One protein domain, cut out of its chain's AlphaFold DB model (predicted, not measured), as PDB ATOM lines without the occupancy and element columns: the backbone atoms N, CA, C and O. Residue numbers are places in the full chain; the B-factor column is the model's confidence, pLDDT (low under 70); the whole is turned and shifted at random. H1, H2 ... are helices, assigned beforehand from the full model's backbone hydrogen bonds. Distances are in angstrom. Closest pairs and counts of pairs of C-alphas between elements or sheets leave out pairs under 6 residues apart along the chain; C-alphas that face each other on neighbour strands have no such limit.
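What this domain is: This is residues 123 to 207 and 218 to 240 of the 405 residues of an uncharacterized protein of Tsukamurella paurometabola (strain ATCC 8368 / DSM 20162 / CCUG 35730 / CIP 100753 / JCM 10117 / KCTC 9821 / NBRC 16120 / NCIMB 702349 / NCTC 13040) (UniProt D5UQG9). Picture a small helical body with one long arm: H5 runs through the middle, H2 crosses it at a steep angle, H6 folds back beside it as a helical hairpin, and residues 218 to 227 of the long helix H7 stick out. The far end of H7 meets H1 at a corner, while the short helices H3 and H4 lie by H2. The printed part has 108 residues with seven named helices, H1 to H7 in order along the chain, and no named strand; its class is all helix. It is compact, with a radius of gyration of the C-alphas of 14.6 A, yet elongated in outline, spanning 48 by 29 by 25 A with the arm.

Where its parts are: Begin with the longest helix, H7, residues 218 to 239: find C-alpha 218 at (135.172, 161.795, 166.813) and run 31.3 A to C-alpha 239 at (157.164, 166.115, 144.905). Near that end you will find H1, residues 123 to 129, which starts from C-alpha 123 at (161.988, 162.802, 147.165) and is 9.5 A long. H5, residues 171 to 189, is 27.1 A long; H2, residues 131 to 143, is 18.1 A; H6, residues 192 to 201, is 14.4 A. Look for the two short helices at residues 152 to 155, H3, 5.0 A long, and 162 to 165, H4, 5.5 A long.

How they stand to each other: Start at H7, which with residues 235 to 239 alone touches H1, about perpendicular at 90 degrees; the closest C-alphas are those of Val 124 and Tyr 239, 5.1 A apart. H7 is close to H5 but not clearly touching, the C-alphas of Leu 187 and Arg 228 being closest at 7.4 A. Move to H5 and H6, a helical hairpin: they touch at a shallow tilt of 11 degrees, opposite ways, closest at C-alphas 182 and 198, 5.0 A. Residues 174 to 181 of H5 alone touch residues 136 to 141 of H2, at a steep tilt of 66 degrees, opposite ways; the C-alphas of Tyr 137 and Val 178 come closest, 5.4 A. H2 is the hub, touching three helices. It touches H4, closest at C-alphas 135 and 162, 6.7 A, and only just touches H3, with 3 pairs of C-alphas within 8 A, closest at 138 and 155, 6.6 A. H6 and H7 are apart. In H1, H2, H5, H6 and H7 every O i to N i+4 pair is within hydrogen-bond range; H3 and H4 are too short for such a pair.

The domain as a whole: The C-alphas farthest apart are those of Glu 164 and Trp 218, 49.2 A. Residues 208 to 217 are cut out, with 22.3 A between C-alphas 207 and 218. Of the links printed whole, none is long. The mean pLDDT of the printed part is 71.8, and 42 residues are under 70, among them 160 to 169, 190 to 207 and 218 to 227.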
ATOM      1  N   ASP A 123     162.035 161.686 148.120       81.88
ATOM      2  CA  ASP A 123     161.988 162.802 147.165       81.88
ATOM      3  C   ASP A 123     161.289 164.042 147.740       81.88
ATOM      4  O   ASP A 123     161.774 165.164 147.583       81.88
ATOM      5  N   VAL A 124     160.202 163.849 148.494       83.69
ATOM      6  CA  VAL A 124     159.530 164.931 149.226       83.69
ATOM      7  C   VAL A 124     160.465 165.481 150.307       83.69
ATOM      8  O   VAL A 124     160.640 166.696 150.422       83.69
ATOM      9  N   GLU A 125     161.121 164.599 151.070       85.94
ATOM     10  CA  GLU A 125     162.110 165.011 152.069       85.94
ATOM     11  C   GLU A 125     163.286 165.762 151.418       85.94
ATOM     12  O   GLU A 125     163.711 166.795 151.939       85.94
ATOM     13  N   ALA A 126     163.767 165.310 150.256       85.25
ATOM     14  CA  ALA A 126     164.829 165.963 149.496       85.25
ATOM     15  C   ALA A 126     164.404 167.341 148.972       85.25
ATOM     16  O   ALA A 126     165.176 168.294 149.095       85.25
ATOM     17  N   HIS A 127     163.176 167.481 148.457       86.50
ATOM     18  CA  HIS A 127     162.629 168.762 148.008       86.50
ATOM     19  C   HIS A 127     162.650 169.802 149.131       86.50
ATOM     20  O   HIS A 127     163.155 170.909 148.958       86.50
ATOM     21  N   PHE A 128     162.155 169.439 150.313       86.25
ATOM     22  CA  PHE A 128     162.116 170.353 151.455       86.25
ATOM     23  C   PHE A 128     163.463 170.510 152.173       86.25
ATOM     24  O   PHE A 128     163.639 171.455 152.950       86.25
ATOM     25  N   ALA A 129     164.421 169.617 151.915       85.81
ATOM     26  CA  ALA A 129     165.809 169.758 152.340       85.81
ATOM     27  C   ALA A 129     166.638 170.651 151.398       85.81
ATOM     28  O   ALA A 129     167.666 171.172 151.844       85.81
ATOM     29  N   ASP A 130     166.197 170.863 150.150       84.69
ATOM     30  CA  ASP A 130     166.878 171.699 149.157       84.69
ATOM     31  C   ASP A 130     167.134 173.112 149.727       84.69
ATOM     32  O   ASP A 130     166.185 173.830 150.082       84.69
ATOM     33  N   PRO A 131     168.407 173.549 149.824       84.00
ATOM     34  CA  PRO A 131     168.756 174.886 150.291       84.00
ATOM     35  C   PRO A 131     168.036 176.001 149.526       84.00
ATOM     36  O   PRO A 131     167.660 177.007 150.123       84.00
ATOM     37  N   MET A 132     167.787 175.823 148.229       81.19
ATOM     38  CA  MET A 132     167.088 176.797 147.401       81.19
ATOM     39  C   MET A 132     165.611 176.916 147.798       81.19
ATOM     40  O   MET A 132     165.102 178.025 147.948       81.19
ATOM     41  N   VAL A 133     164.921 175.794 148.023       82.25
ATOM     42  CA  VAL A 133     163.519 175.775 148.485       82.25
ATOM     43  C   VAL A 133     163.411 176.396 149.877       82.25
ATOM     44  O   VAL A 133     162.597 177.293 150.108       82.25
ATOM     45  N   ARG A 134     164.312 176.015 150.787       83.00
ATOM     46  CA  ARG A 134     164.372 176.576 152.143       83.00
ATOM     47  C   ARG A 134     164.665 178.075 152.143       83.00
ATOM     48  O   ARG A 134     164.063 178.812 152.920       83.00
ATOM     49  N   ALA A 135     165.547 178.550 151.270       81.94
ATOM     50  CA  ALA A 135     165.837 179.972 151.125       81.94
ATOM     51  C   ALA A 135     164.638 180.767 150.606       81.94
ATOM     52  O   ALA A 135     164.339 181.833 151.146       81.94
ATOM     53  N   ARG A 136     163.906 180.231 149.621       81.56
ATOM     54  CA  ARG A 136     162.652 180.828 149.133       81.56
ATOM     55  C   ARG A 136     161.638 180.976 150.258       81.56
ATOM     56  O   ARG A 136     161.095 182.064 150.439       81.56
ATOM     57  N   TYR A 137     161.462 179.925 151.061       82.38
ATOM     58  CA  TYR A 137     160.629 179.981 152.258       82.38
ATOM     59  C   TYR A 137     161.085 181.082 153.222       82.38
ATOM     60  O   TYR A 137     160.268 181.900 153.632       82.38
ATOM     61  N   VAL A 138     162.375 181.140 153.572       81.69
ATOM     62  CA  VAL A 138     162.900 182.132 154.528       81.69
ATOM     63  C   VAL A 138     162.678 183.560 154.029       81.69
ATOM     64  O   VAL A 138     162.209 184.402 154.795       81.69
ATOM     65  N   ILE A 139     162.939 183.831 152.746       80.19
ATOM     66  CA  ILE A 139     162.711 185.147 152.128       80.19
ATOM     67  C   ILE A 139     161.221 185.508 152.168       80.19
ATOM     68  O   ILE A 139     160.862 186.609 152.593       80.19
ATOM     69  N   ALA A 140     160.345 184.595 151.750       79.38
ATOM     70  CA  ALA A 140     158.908 184.836 151.704       79.38
ATOM     71  C   ALA A 140     158.301 184.991 153.113       79.38
ATOM     72  O   ALA A 140     157.547 185.933 153.364       79.38
ATOM     73  N   ALA A 141     158.686 184.143 154.066       77.94
ATOM     74  CA  ALA A 141     158.244 184.213 155.455       77.94
ATOM     75  C   ALA A 141     158.728 185.499 156.144       77.94
ATOM     76  O   ALA A 141     157.967 186.128 156.883       77.94
ATOM     77  N   HIS A 142     159.957 185.939 155.865       79.75
ATOM     78  CA  HIS A 142     160.479 187.205 156.366       79.75
ATOM     79  C   HIS A 142     159.722 188.415 155.794       79.75
ATOM     80  O   HIS A 142     159.285 189.273 156.559       79.75
ATOM     81  N   ARG A 143     159.451 188.447 154.479       79.31
ATOM     82  CA  ARG A 143     158.628 189.500 153.847       79.31
ATOM     83  C   ARG A 143     157.218 189.593 154.439       79.31
ATOM     84  O   ARG A 143     156.643 190.676 154.472       79.31
ATOM     85  N   ARG A 144     156.673 188.474 154.929       72.31
ATOM     86  CA  ARG A 144     155.368 188.410 155.613       72.31
ATOM     87  C   ARG A 144     155.443 188.704 157.118       72.31
ATOM     88  O   ARG A 144     154.416 188.672 157.787       72.31
ATOM     89  N   GLY A 145     156.631 188.973 157.662       77.75
ATOM     90  CA  GLY A 145     156.834 189.225 159.091       77.75
ATOM     91  C   GLY A 145     156.691 187.983 159.979       77.75
ATOM     92  O   GLY A 145     156.590 188.115 161.196       77.75
ATOM     93  N   LEU A 146     156.691 186.780 159.394       73.94
ATOM     94  CA  LEU A 146     156.655 185.510 160.131       73.94
ATOM     95  C   LEU A 146     158.023 185.163 160.740       73.94
ATOM     96  O   LEU A 146     158.099 184.425 161.719       73.94
ATOM     97  N   ILE A 147     159.099 185.706 160.162       76.69
ATOM     98  CA  ILE A 147     160.469 185.639 160.681       76.69
ATOM     99  C   ILE A 147     160.923 187.071 160.964       76.69
ATOM    100  O   ILE A 147     160.908 187.916 160.063       76.69
ATOM    101  N   SER A 148     161.318 187.344 162.208       78.38
ATOM    102  CA  SER A 148     161.816 188.664 162.602       78.38
ATOM    103  C   SER A 148     163.216 188.934 162.038       78.38
ATOM    104  O   SER A 148     163.966 187.993 161.773       78.38
ATOM    105  N   ASP A 149     163.613 190.206 161.926       79.44
ATOM    106  CA  ASP A 149     164.985 190.594 161.535       79.44
ATOM    107  C   ASP A 149     166.056 189.935 162.422       79.44
ATOM    108  O   ASP A 149     167.148 189.605 161.967       79.44
ATOM    109  N   THR A 150     165.730 189.711 163.698       79.62
ATOM    110  CA  THR A 150     166.624 189.085 164.684       79.62
ATOM    111  C   THR A 150     166.773 187.577 164.462       79.62
ATOM    112  O   THR A 150     167.830 187.004 164.736       79.62
ATOM    113  N   ASP A 151     165.724 186.930 163.949       78.56
ATOM    114  CA  ASP A 151     165.681 185.484 163.705       78.56
ATOM    115  C   ASP A 151     166.148 185.119 162.289       78.56
ATOM    116  O   ASP A 151     166.559 183.982 162.049       78.56
ATOM    117  N   LEU A 152     166.135 186.080 161.359       76.19
ATOM    118  CA  LEU A 152     166.524 185.880 159.966       76.19
ATOM    119  C   LEU A 152     167.932 185.276 159.809       76.19
ATOM    120  O   LEU A 152     168.044 184.308 159.064       76.19
ATOM    121  N   PRO A 153     168.992 185.723 160.520       77.50
ATOM    122  CA  PRO A 153     170.319 185.112 160.402       77.50
ATOM    123  C   PRO A 153     170.350 183.640 160.825       77.50
ATOM    124  O   PRO A 153     171.090 182.845 160.251       77.50
ATOM    125  N   HIS A 154     169.532 183.262 161.811       76.12
ATOM    126  CA  HIS A 154     169.429 181.880 162.277       76.12
ATOM    127  C   HIS A 154     168.632 181.022 161.289       76.12
ATOM    128  O   HIS A 154     169.013 179.886 161.017       76.12
ATOM    129  N   ALA A 155     167.555 181.565 160.715       73.81
ATOM    130  CA  ALA A 155     166.764 180.894 159.685       73.81
ATOM    131  C   ALA A 155     167.533 180.748 158.357       73.81
ATOM    132  O   ALA A 155     167.399 179.733 157.676       73.81
ATOM    133  N   ALA A 156     168.368 181.737 158.021       76.50
ATOM    134  CA  ALA A 156     169.238 181.770 156.847       76.50
ATOM    135  C   ALA A 156     170.507 180.911 156.996       76.50
ATOM    136  O   ALA A 156     171.249 180.719 156.029       76.50
ATOM    137  N   ALA A 157     170.783 180.397 158.199       78.44
ATOM    138  CA  ALA A 157     172.002 179.656 158.477       78.44
ATOM    139  C   ALA A 157     172.113 178.411 157.578       78.44
ATOM    140  O   ALA A 157     171.260 177.522 157.590       78.44
ATOM    141  N   GLY A 158     173.194 178.353 156.798       71.12
ATOM    142  CA  GLY A 158     173.474 177.247 155.878       71.12
ATOM    143  C   GLY A 158     172.768 177.323 154.519       71.12
ATOM    144  O   GLY A 158     172.854 176.357 153.770       71.12
ATOM    145  N   LEU A 159     172.098 178.435 154.185       74.06
ATOM    146  CA  LEU A 159     171.376 178.611 152.915       74.06
ATOM    147  C   LEU A 159     172.162 179.375 151.828       74.06
ATOM    148  O   LEU A 159     171.652 179.561 150.728       74.06
ATOM    149  N   GLY A 160     173.412 179.771 152.099       66.94
ATOM    150  CA  GLY A 160     174.228 180.571 151.173       66.94
ATOM    151  C   GLY A 160     173.828 182.053 151.149       66.94
ATOM    152  O   GLY A 160     173.137 182.526 152.052       66.94
ATOM    153  N   ASP A 161     174.299 182.803 150.147       67.81
ATOM    154  CA  ASP A 161     173.923 184.211 149.976       67.81
ATOM    155  C   ASP A 161     172.505 184.317 149.394       67.81
ATOM    156  O   ASP A 161     172.254 184.012 148.228       67.81
ATOM    157  N   LEU A 162     171.559 184.769 150.224       64.88
ATOM    158  CA  LEU A 162     170.157 184.941 149.840       64.88
ATOM    159  C   LEU A 162     169.958 185.999 148.739       64.88
ATOM    160  O   LEU A 162     168.910 186.007 148.094       64.88
ATOM    161  N   SER A 163     170.930 186.896 148.521       59.97
ATOM    162  CA  SER A 163     170.846 187.957 147.511       59.97
ATOM    163  C   SER A 163     171.057 187.455 146.076       59.97
ATOM    164  O   SER A 163     170.525 188.055 145.142       59.97
ATOM    165  N   GLU A 164     171.732 186.316 145.894       59.44
ATOM    166  CA  GLU A 164     171.938 185.680 144.582       59.44
ATOM    167  C   GLU A 164     170.723 184.858 144.113       59.44
ATOM    168  O   GLU A 164     170.638 184.469 142.951       59.44
ATOM    169  N   ILE A 165     169.748 184.617 144.996       61.66
ATOM    170  CA  ILE A 165     168.627 183.691 144.753       61.66
ATOM    171  C   ILE A 165     167.545 184.279 143.832       61.66
ATOM    172  O   ILE A 165     166.665 183.543 143.387       61.66
ATOM    173  N   GLY A 166     167.620 185.573 143.486       55.19
ATOM    174  CA  GLY A 166     166.774 186.184 142.452       55.19
ATOM    175  C   GLY A 166     165.287 185.856 142.630       55.19
ATOM    176  O   GLY A 166     164.680 185.212 141.776       55.19
ATOM    177  N   TYR A 167     164.705 186.219 143.776       62.56
ATOM    178  CA  TYR A 167     163.318 185.867 144.096       62.56
ATOM    179  C   TYR A 167     162.309 186.794 143.385       62.56
ATOM    180  O   TYR A 167     161.682 187.647 144.019       62.56
ATOM    181  N   ASP A 168     162.161 186.604 142.069       60.75
ATOM    182  CA  ASP A 168     161.197 187.274 141.173       60.75
ATOM    183  C   ASP A 168     159.860 186.511 141.097       60.75
ATOM    184  O   ASP A 168     159.341 186.182 140.029       60.75
ATOM    185  N   ARG A 169     159.293 186.174 142.259       67.19
ATOM    186  CA  ARG A 169     157.976 185.528 142.351       67.19
ATOM    187  C   ARG A 169     156.877 186.531 142.668       67.19
ATOM    188  O   ARG A 169     157.109 187.539 143.339       67.19
ATOM    189  N   THR A 170     155.662 186.243 142.203       76.06
ATOM    190  CA  THR A 170     154.484 187.027 142.593       76.06
ATOM    191  C   THR A 170     154.195 186.835 144.085       76.06
ATOM    192  O   THR A 170     154.577 185.825 144.676       76.06
ATOM    193  N   GLN A 171     153.496 187.788 144.708       71.94
ATOM    194  CA  GLN A 171     153.100 187.669 146.118       71.94
ATOM    195  C   GLN A 171     152.297 186.384 146.381       71.94
ATOM    196  O   GLN A 171     152.496 185.730 147.393       71.94
ATOM    197  N   GLU A 172     151.442 185.989 145.438       68.94
ATOM    198  CA  GLU A 172     150.647 184.761 145.516       68.94
ATOM    199  C   GLU A 172     151.519 183.496 145.529       68.94
ATOM    200  O   GLU A 172     151.300 182.594 146.333       68.94
ATOM    201  N   GLN A 173     152.562 183.444 144.696       72.62
ATOM    202  CA  GLN A 173     153.507 182.325 144.693       72.62
ATOM    203  C   GLN A 173     154.347 182.280 145.973       72.62
ATOM    204  O   GLN A 173     154.630 181.198 146.480       72.62
ATOM    205  N   ALA A 174     154.718 183.442 146.514       71.75
ATOM    206  CA  ALA A 174     155.415 183.527 147.792       71.75
ATOM    207  C   ALA A 174     154.545 183.050 148.955       71.75
ATOM    208  O   ALA A 174     155.019 182.353 149.854       71.75
ATOM    209  N   ASP A 175     153.258 183.379 148.918       68.56
ATOM    210  CA  ASP A 175     152.295 182.937 149.913       68.56
ATOM    211  C   ASP A 175     152.080 181.416 149.849       68.56
ATOM    212  O   ASP A 175     152.010 180.773 150.900       68.56
ATOM    213  N   ALA A 176     152.055 180.840 148.641       73.44
ATOM    214  CA  ALA A 176     151.981 179.397 148.424       73.44
ATOM    215  C   ALA A 176     153.243 178.663 148.915       73.44
ATOM    216  O   ALA A 176     153.115 177.697 149.662       73.44
ATOM    217  N   ASP A 177     154.443 179.153 148.580       76.06
ATOM    218  CA  ASP A 177     155.716 178.567 149.039       76.06
ATOM    219  C   ASP A 177     155.787 178.531 150.584       76.06
ATOM    220  O   ASP A 177     156.220 177.545 151.186       76.06
ATOM    221  N   VAL A 178     155.317 179.597 151.250       76.88
ATOM    222  CA  VAL A 178     155.258 179.675 152.722       76.88
ATOM    223  C   VAL A 178     154.257 178.689 153.305       76.88
ATOM    224  O   VAL A 178     154.570 178.000 154.279       76.88
ATOM    225  N   ALA A 179     153.057 178.626 152.728       74.50
ATOM    226  CA  ALA A 179     152.017 177.716 153.177       74.50
ATOM    227  C   ALA A 179     152.458 176.254 153.041       74.50
ATOM    228  O   ALA A 179     152.366 175.503 154.009       74.50
ATOM    229  N   GLU A 180     152.998 175.865 151.886       80.50
ATOM    230  CA  GLU A 180     153.458 174.497 151.635       80.50
ATOM    231  C   GLU A 180     154.549 174.073 152.623       80.50
ATOM    232  O   GLU A 180     154.417 173.026 153.258       80.50
ATOM    233  N   GLN A 181     155.572 174.905 152.847       81.69
ATOM    234  CA  GLN A 181     156.635 174.586 153.803       81.69
ATOM    235  C   GLN A 181     156.101 174.441 155.239       81.69
ATOM    236  O   GLN A 181     156.515 173.541 155.975       81.69
ATOM    237  N   LEU A 182     155.190 175.323 155.664       77.12
ATOM    238  CA  LEU A 182     154.612 175.268 157.007       77.12
ATOM    239  C   LEU A 182     153.726 174.038 157.199       77.12
ATOM    240  O   LEU A 182     153.796 173.412 158.256       77.12
ATOM    241  N   ILE A 183     152.928 173.673 156.193       79.25
ATOM    242  CA  ILE A 183     152.104 172.460 156.221       79.25
ATOM    243  C   ILE A 183     153.007 171.223 156.263       79.25
ATOM    244  O   ILE A 183     152.795 170.359 157.112       79.25
ATOM    245  N   TYR A 184     154.042 171.156 155.424       82.38
ATOM    246  CA  TYR A 184     155.013 170.062 155.443       82.38
ATOM    247  C   TYR A 184     155.655 169.899 156.832       82.38
ATOM    248  O   TYR A 184     155.617 168.815 157.417       82.38
ATOM    249  N   TYR A 185     156.175 170.981 157.427       79.19
ATOM    250  CA  TYR A 185     156.775 170.923 158.766       79.19
ATOM    251  C   TYR A 185     155.770 170.552 159.858       79.19
ATOM    252  O   TYR A 185     156.114 169.815 160.785       79.19
ATOM    253  N   ALA A 186     154.543 171.062 159.772       74.50
ATOM    254  CA  ALA A 186     153.464 170.731 160.694       74.50
ATOM    255  C   ALA A 186     153.181 169.218 160.675       74.50
ATOM    256  O   ALA A 186     153.239 168.573 161.724       74.50
ATOM    257  N   LEU A 187     153.014 168.643 159.481       75.62
ATOM    258  CA  LEU A 187     152.811 167.208 159.277       75.62
ATOM    259  C   LEU A 187     154.007 166.373 159.762       75.62
ATOM    260  O   LEU A 187     153.816 165.363 160.438       75.62
ATOM    261  N   ARG A 188     155.241 166.815 159.481       80.06
ATOM    262  CA  ARG A 188     156.469 166.076 159.824       80.06
ATOM    263  C   ARG A 188     156.820 166.086 161.311       80.06
ATOM    264  O   ARG A 188     157.562 165.222 161.767       80.06
ATOM    265  N   THR A 189     156.357 167.073 162.070       74.75
ATOM    266  CA  THR A 189     156.733 167.225 163.488       74.75
ATOM    267  C   THR A 189     155.611 166.876 164.453       74.75
ATOM    268  O   THR A 189     155.886 166.638 165.627       74.75
ATOM    269  N   GLY A 190     154.355 166.877 163.993       64.44
ATOM    270  CA  GLY A 190     153.189 166.776 164.872       64.44
ATOM    271  C   GLY A 190     153.056 167.963 165.840       64.44
ATOM    272  O   GLY A 190     152.241 167.924 166.761       64.44
ATOM    273  N   ASP A 191     153.849 169.034 165.670       66.50
ATOM    274  CA  ASP A 191     153.884 170.158 166.605       66.50
ATOM    275  C   ASP A 191     152.649 171.057 166.431       66.50
ATOM    276  O   ASP A 191     152.500 171.813 165.465       66.50
ATOM    277  N   ALA A 192     151.776 171.044 167.440       58.59
ATOM    278  CA  ALA A 192     150.573 171.868 167.515       58.59
ATOM    279  C   ALA A 192     150.835 173.391 167.448       58.59
ATOM    280  O   ALA A 192     149.903 174.176 167.222       58.59
ATOM    281  N   ARG A 193     152.066 173.855 167.701       63.41
ATOM    282  CA  ARG A 193     152.473 175.247 167.464       63.41
ATOM    283  C   ARG A 193     152.686 175.505 165.973       63.41
ATOM    284  O   ARG A 193     152.119 176.465 165.460       63.41
ATOM    285  N   ARG A 194     153.411 174.626 165.279       64.19
ATOM    286  CA  ARG A 194     153.646 174.714 163.827       64.19
ATOM    287  C   ARG A 194     152.357 174.570 163.024       64.19
ATOM    288  O   ARG A 194     152.146 175.329 162.089       64.19
ATOM    289  N   HIS A 195     151.437 173.715 163.469       61.75
ATOM    290  CA  HIS A 195     150.076 173.654 162.922       61.75
ATOM    291  C   HIS A 195     149.341 175.002 163.009       61.75
ATOM    292  O   HIS A 195     148.648 175.391 162.074       61.75
ATOM    293  N   ARG A 196     149.476 175.731 164.124       59.44
ATOM    294  CA  ARG A 196     148.857 177.058 164.270       59.44
ATOM    295  C   ARG A 196     149.532 178.107 163.394       59.44
ATOM    296  O   ARG A 196     148.829 178.918 162.810       59.44
ATOM    297  N   GLU A 197     150.855 178.071 163.278       61.78
ATOM    298  CA  GLU A 197     151.611 178.953 162.375       61.78
ATOM    299  C   GLU A 197     151.220 178.711 160.902       61.78
ATOM    300  O   GLU A 197     150.981 179.673 160.175       61.78
ATOM    301  N   ALA A 198     151.038 177.449 160.491       62.16
ATOM    302  CA  ALA A 198     150.524 177.085 159.167       62.16
ATOM    303  C   ALA A 198     149.107 177.631 158.919       62.16
ATOM    304  O   ALA A 198     148.839 178.203 157.867       62.16
ATOM    305  N   LEU A 199     148.208 177.515 159.903       58.81
ATOM    306  CA  LEU A 199     146.845 178.047 159.799       58.81
ATOM    307  C   LEU A 199     146.809 179.578 159.703       58.81
ATOM    308  O   LEU A 199     146.026 180.102 158.920       58.81
ATOM    309  N   VAL A 200     147.663 180.289 160.445       60.31
ATOM    310  CA  VAL A 200     147.777 181.760 160.367       60.31
ATOM    311  C   VAL A 200     148.316 182.201 159.002       60.31
ATOM    312  O   VAL A 200     147.847 183.179 158.430       60.31
ATOM    313  N   ALA A 201     149.262 181.460 158.421       58.19
ATOM    314  CA  ALA A 201     149.767 181.751 157.078       58.19
ATOM    315  C   ALA A 201     148.715 181.533 155.965       58.19
ATOM    316  O   ALA A 201     148.793 182.179 154.916       58.19
ATOM    317  N   LEU A 202     147.736 180.653 156.209       53.91
ATOM    318  CA  LEU A 202     146.585 180.348 155.342       53.91
ATOM    319  C   LEU A 202     145.344 181.216 155.637       53.91
ATOM    320  O   LEU A 202     144.345 181.146 154.926       53.91
ATOM    321  N   GLU A 203     145.377 182.037 156.685       51.06
ATOM    322  CA  GLU A 203     144.238 182.838 157.155       51.06
ATOM    323  C   GLU A 203     143.693 183.854 156.121       51.06
ATOM    324  O   GLU A 203     142.488 184.108 156.139       51.06
ATOM    325  N   PRO A 204     144.479 184.384 155.154       47.81
ATOM    326  CA  PRO A 204     143.925 185.202 154.069       47.81
ATOM    327  C   PRO A 204     143.034 184.429 153.080       47.81
ATOM    328  O   PRO A 204     142.280 185.056 152.339       47.81
ATOM    329  N   THR A 205     143.133 183.095 153.026       43.38
ATOM    330  CA  THR A 205     142.478 182.250 152.008       43.38
ATOM    331  C   THR A 205     141.415 181.306 152.566       43.38
ATOM    332  O   THR A 205     140.613 180.781 151.794       43.38
ATOM    333  N   VAL A 206     141.357 181.097 153.884       43.69
ATOM    334  CA  VAL A 206     140.440 180.134 154.509       43.69
ATOM    335  C   VAL A 206     139.583 180.827 155.567       43.69
ATOM    336  O   VAL A 206     140.072 181.200 156.628       43.69
ATOM    337  N   ASP A 207     138.275 180.951 155.321       43.34
ATOM    338  CA  ASP A 207     137.320 181.347 156.363       43.34
ATOM    339  C   ASP A 207     137.105 180.166 157.327       43.34
ATOM    340  O   ASP A 207     136.291 179.268 157.100       43.34
ATOM    341  N   TRP A 218     134.814 162.835 167.779       67.31
ATOM    342  CA  TRP A 218     135.172 161.795 166.813       67.31
ATOM    343  C   TRP A 218     135.048 162.250 165.346       67.31
ATOM    344  O   TRP A 218     135.869 161.860 164.523       67.31
ATOM    345  N   MET A 219     134.079 163.114 165.006       65.19
ATOM    346  CA  MET A 219     133.969 163.677 163.649       65.19
ATOM    347  C   MET A 219     135.102 164.662 163.367       65.19
ATOM    348  O   MET A 219     135.619 164.707 162.253       65.19
ATOM    349  N   ARG A 220     135.511 165.440 164.376       63.62
ATOM    350  CA  ARG A 220     136.638 166.373 164.249       63.62
ATOM    351  C   ARG A 220     137.960 165.635 164.083       63.62
ATOM    352  O   ARG A 220     138.781 166.077 163.288       63.62
ATOM    353  N   ILE A 221     138.154 164.536 164.812       63.53
ATOM    354  CA  ILE A 221     139.319 163.653 164.663       63.53
ATOM    355  C   ILE A 221     139.336 163.068 163.247       63.53
ATOM    356  O   ILE A 221     140.279 163.326 162.509       63.53
ATOM    357  N   HIS A 222     138.240 162.448 162.805       61.38
ATOM    358  CA  HIS A 222     138.171 161.828 161.482       61.38
ATOM    359  C   HIS A 222     138.338 162.825 160.319       61.38
ATOM    360  O   HIS A 222     138.985 162.533 159.318       61.38
ATOM    361  N   ARG A 223     137.788 164.044 160.436       64.44
ATOM    362  CA  ARG A 223     138.016 165.102 159.435       64.44
ATOM    363  C   ARG A 223     139.483 165.540 159.398       64.44
ATOM    364  O   ARG A 223     139.988 165.843 158.323       64.44
ATOM    365  N   ARG A 224     140.148 165.618 160.555       65.75
ATOM    366  CA  ARG A 224     141.576 165.964 160.636       65.75
ATOM    367  C   ARG A 224     142.450 164.871 160.036       65.75
ATOM    368  O   ARG A 224     143.388 165.221 159.337       65.75
ATOM    369  N   GLU A 225     142.127 163.605 160.278       64.06
ATOM    370  CA  GLU A 225     142.807 162.452 159.673       64.06
ATOM    371  C   GLU A 225     142.678 162.485 158.150       64.06
ATOM    372  O   GLU A 225     143.695 162.582 157.477       64.06
ATOM    373  N   ARG A 226     141.460 162.618 157.601       63.25
ATOM    374  CA  ARG A 226     141.282 162.756 156.142       63.25
ATOM    375  C   ARG A 226     141.999 163.957 155.537       63.25
ATOM    376  O   ARG A 226     142.490 163.889 154.418       63.25
ATOM    377  N   LEU A 227     142.005 165.095 156.235       66.56
ATOM    378  CA  LEU A 227     142.729 166.274 155.758       66.56
ATOM    379  C   LEU A 227     144.240 166.028 155.785       66.56
ATOM    380  O   LEU A 227     144.937 166.451 154.871       66.56
ATOM    381  N   ARG A 228     144.743 165.357 156.825       71.81
ATOM    382  CA  ARG A 228     146.148 164.962 156.939       71.81
ATOM    383  C   ARG A 228     146.530 164.023 155.795       71.81
ATOM    384  O   ARG A 228     147.508 164.313 155.121       71.81
ATOM    385  N   GLU A 229     145.753 162.970 155.562       67.25
ATOM    386  CA  GLU A 229     145.924 162.027 154.445       67.25
ATOM    387  C   GLU A 229     145.940 162.765 153.102       67.25
ATOM    388  O   GLU A 229     146.935 162.715 152.392       67.25
ATOM    389  N   GLY A 230     144.921 163.584 152.817       67.12
ATOM    390  CA  GLY A 230     144.856 164.329 151.558       67.12
ATOM    391  C   GLY A 230     145.999 165.336 151.359       67.12
ATOM    392  O   GLY A 230     146.388 165.609 150.225       67.12
ATOM    393  N   LEU A 231     146.562 165.894 152.437       74.12
ATOM    394  CA  LEU A 231     147.747 166.757 152.350       74.12
ATOM    395  C   LEU A 231     149.034 165.957 152.121       74.12
ATOM    396  O   LEU A 231     149.923 166.446 151.428       74.12
ATOM    397  N   ILE A 232     149.145 164.753 152.682       73.56
ATOM    398  CA  ILE A 232     150.260 163.846 152.391       73.56
ATOM    399  C   ILE A 232     150.197 163.422 150.921       73.56
ATOM    400  O   ILE A 232     151.178 163.612 150.205       73.56
ATOM    401  N   ASP A 233     149.024 162.998 150.446       72.50
ATOM    402  CA  ASP A 233     148.790 162.651 149.041       72.50
ATOM    403  C   ASP A 233     149.123 163.815 148.101       72.50
ATOM    404  O   ASP A 233     149.696 163.603 147.034       72.50
ATOM    405  N   TYR A 234     148.808 165.055 148.498       79.69
ATOM    406  CA  TYR A 234     149.187 166.252 147.744       79.69
ATOM    407  C   TYR A 234     150.708 166.388 147.599       79.69
ATOM    408  O   TYR A 234     151.194 166.636 146.494       79.69
ATOM    409  N   PHE A 235     151.468 166.238 148.688       81.94
ATOM    410  CA  PHE A 235     152.927 166.348 148.631       81.94
ATOM    411  C   PHE A 235     153.558 165.194 147.858       81.94
ATOM    412  O   PHE A 235     154.448 165.442 147.048       81.94
ATOM    413  N   ASP A 236     153.073 163.968 148.043       78.19
ATOM    414  CA  ASP A 236     153.550 162.808 147.291       78.19
ATOM    415  C   ASP A 236     153.231 162.958 145.794       78.19
ATOM    416  O   ASP A 236     154.091 162.732 144.949       78.19
ATOM    417  N   ALA A 237     152.036 163.435 145.435       76.94
ATOM    418  CA  ALA A 237     151.678 163.688 144.040       76.94
ATOM    419  C   ALA A 237     152.489 164.828 143.407       76.94
ATOM    420  O   ALA A 237     152.699 164.818 142.197       76.94
ATOM    421  N   ARG A 238     152.932 165.818 144.190       82.50
ATOM    422  CA  ARG A 238     153.638 166.998 143.674       82.50
ATOM    423  C   ARG A 238     155.159 166.850 143.655       82.50
ATOM    424  O   ARG A 238     155.804 167.371 142.749       82.50
ATOM    425  N   TYR A 239     155.720 166.194 144.665       85.19
ATOM    426  CA  TYR A 239     157.164 166.115 144.905       85.19
ATOM    427  C   TYR A 239     157.678 164.686 145.056       85.19
ATOM    428  O   TYR A 239     158.889 164.484 145.038       85.19
ATOM    429  N   GLY A 240     156.787 163.707 145.210       82.94
ATOM    430  CA  GLY A 240     157.155 162.302 145.158       82.94
ATOM    431  C   GLY A 240     157.561 161.868 143.747       82.94
ATOM    432  O   GLY A 240     157.423 162.634 142.781       82.94
TER     433      GLY A 240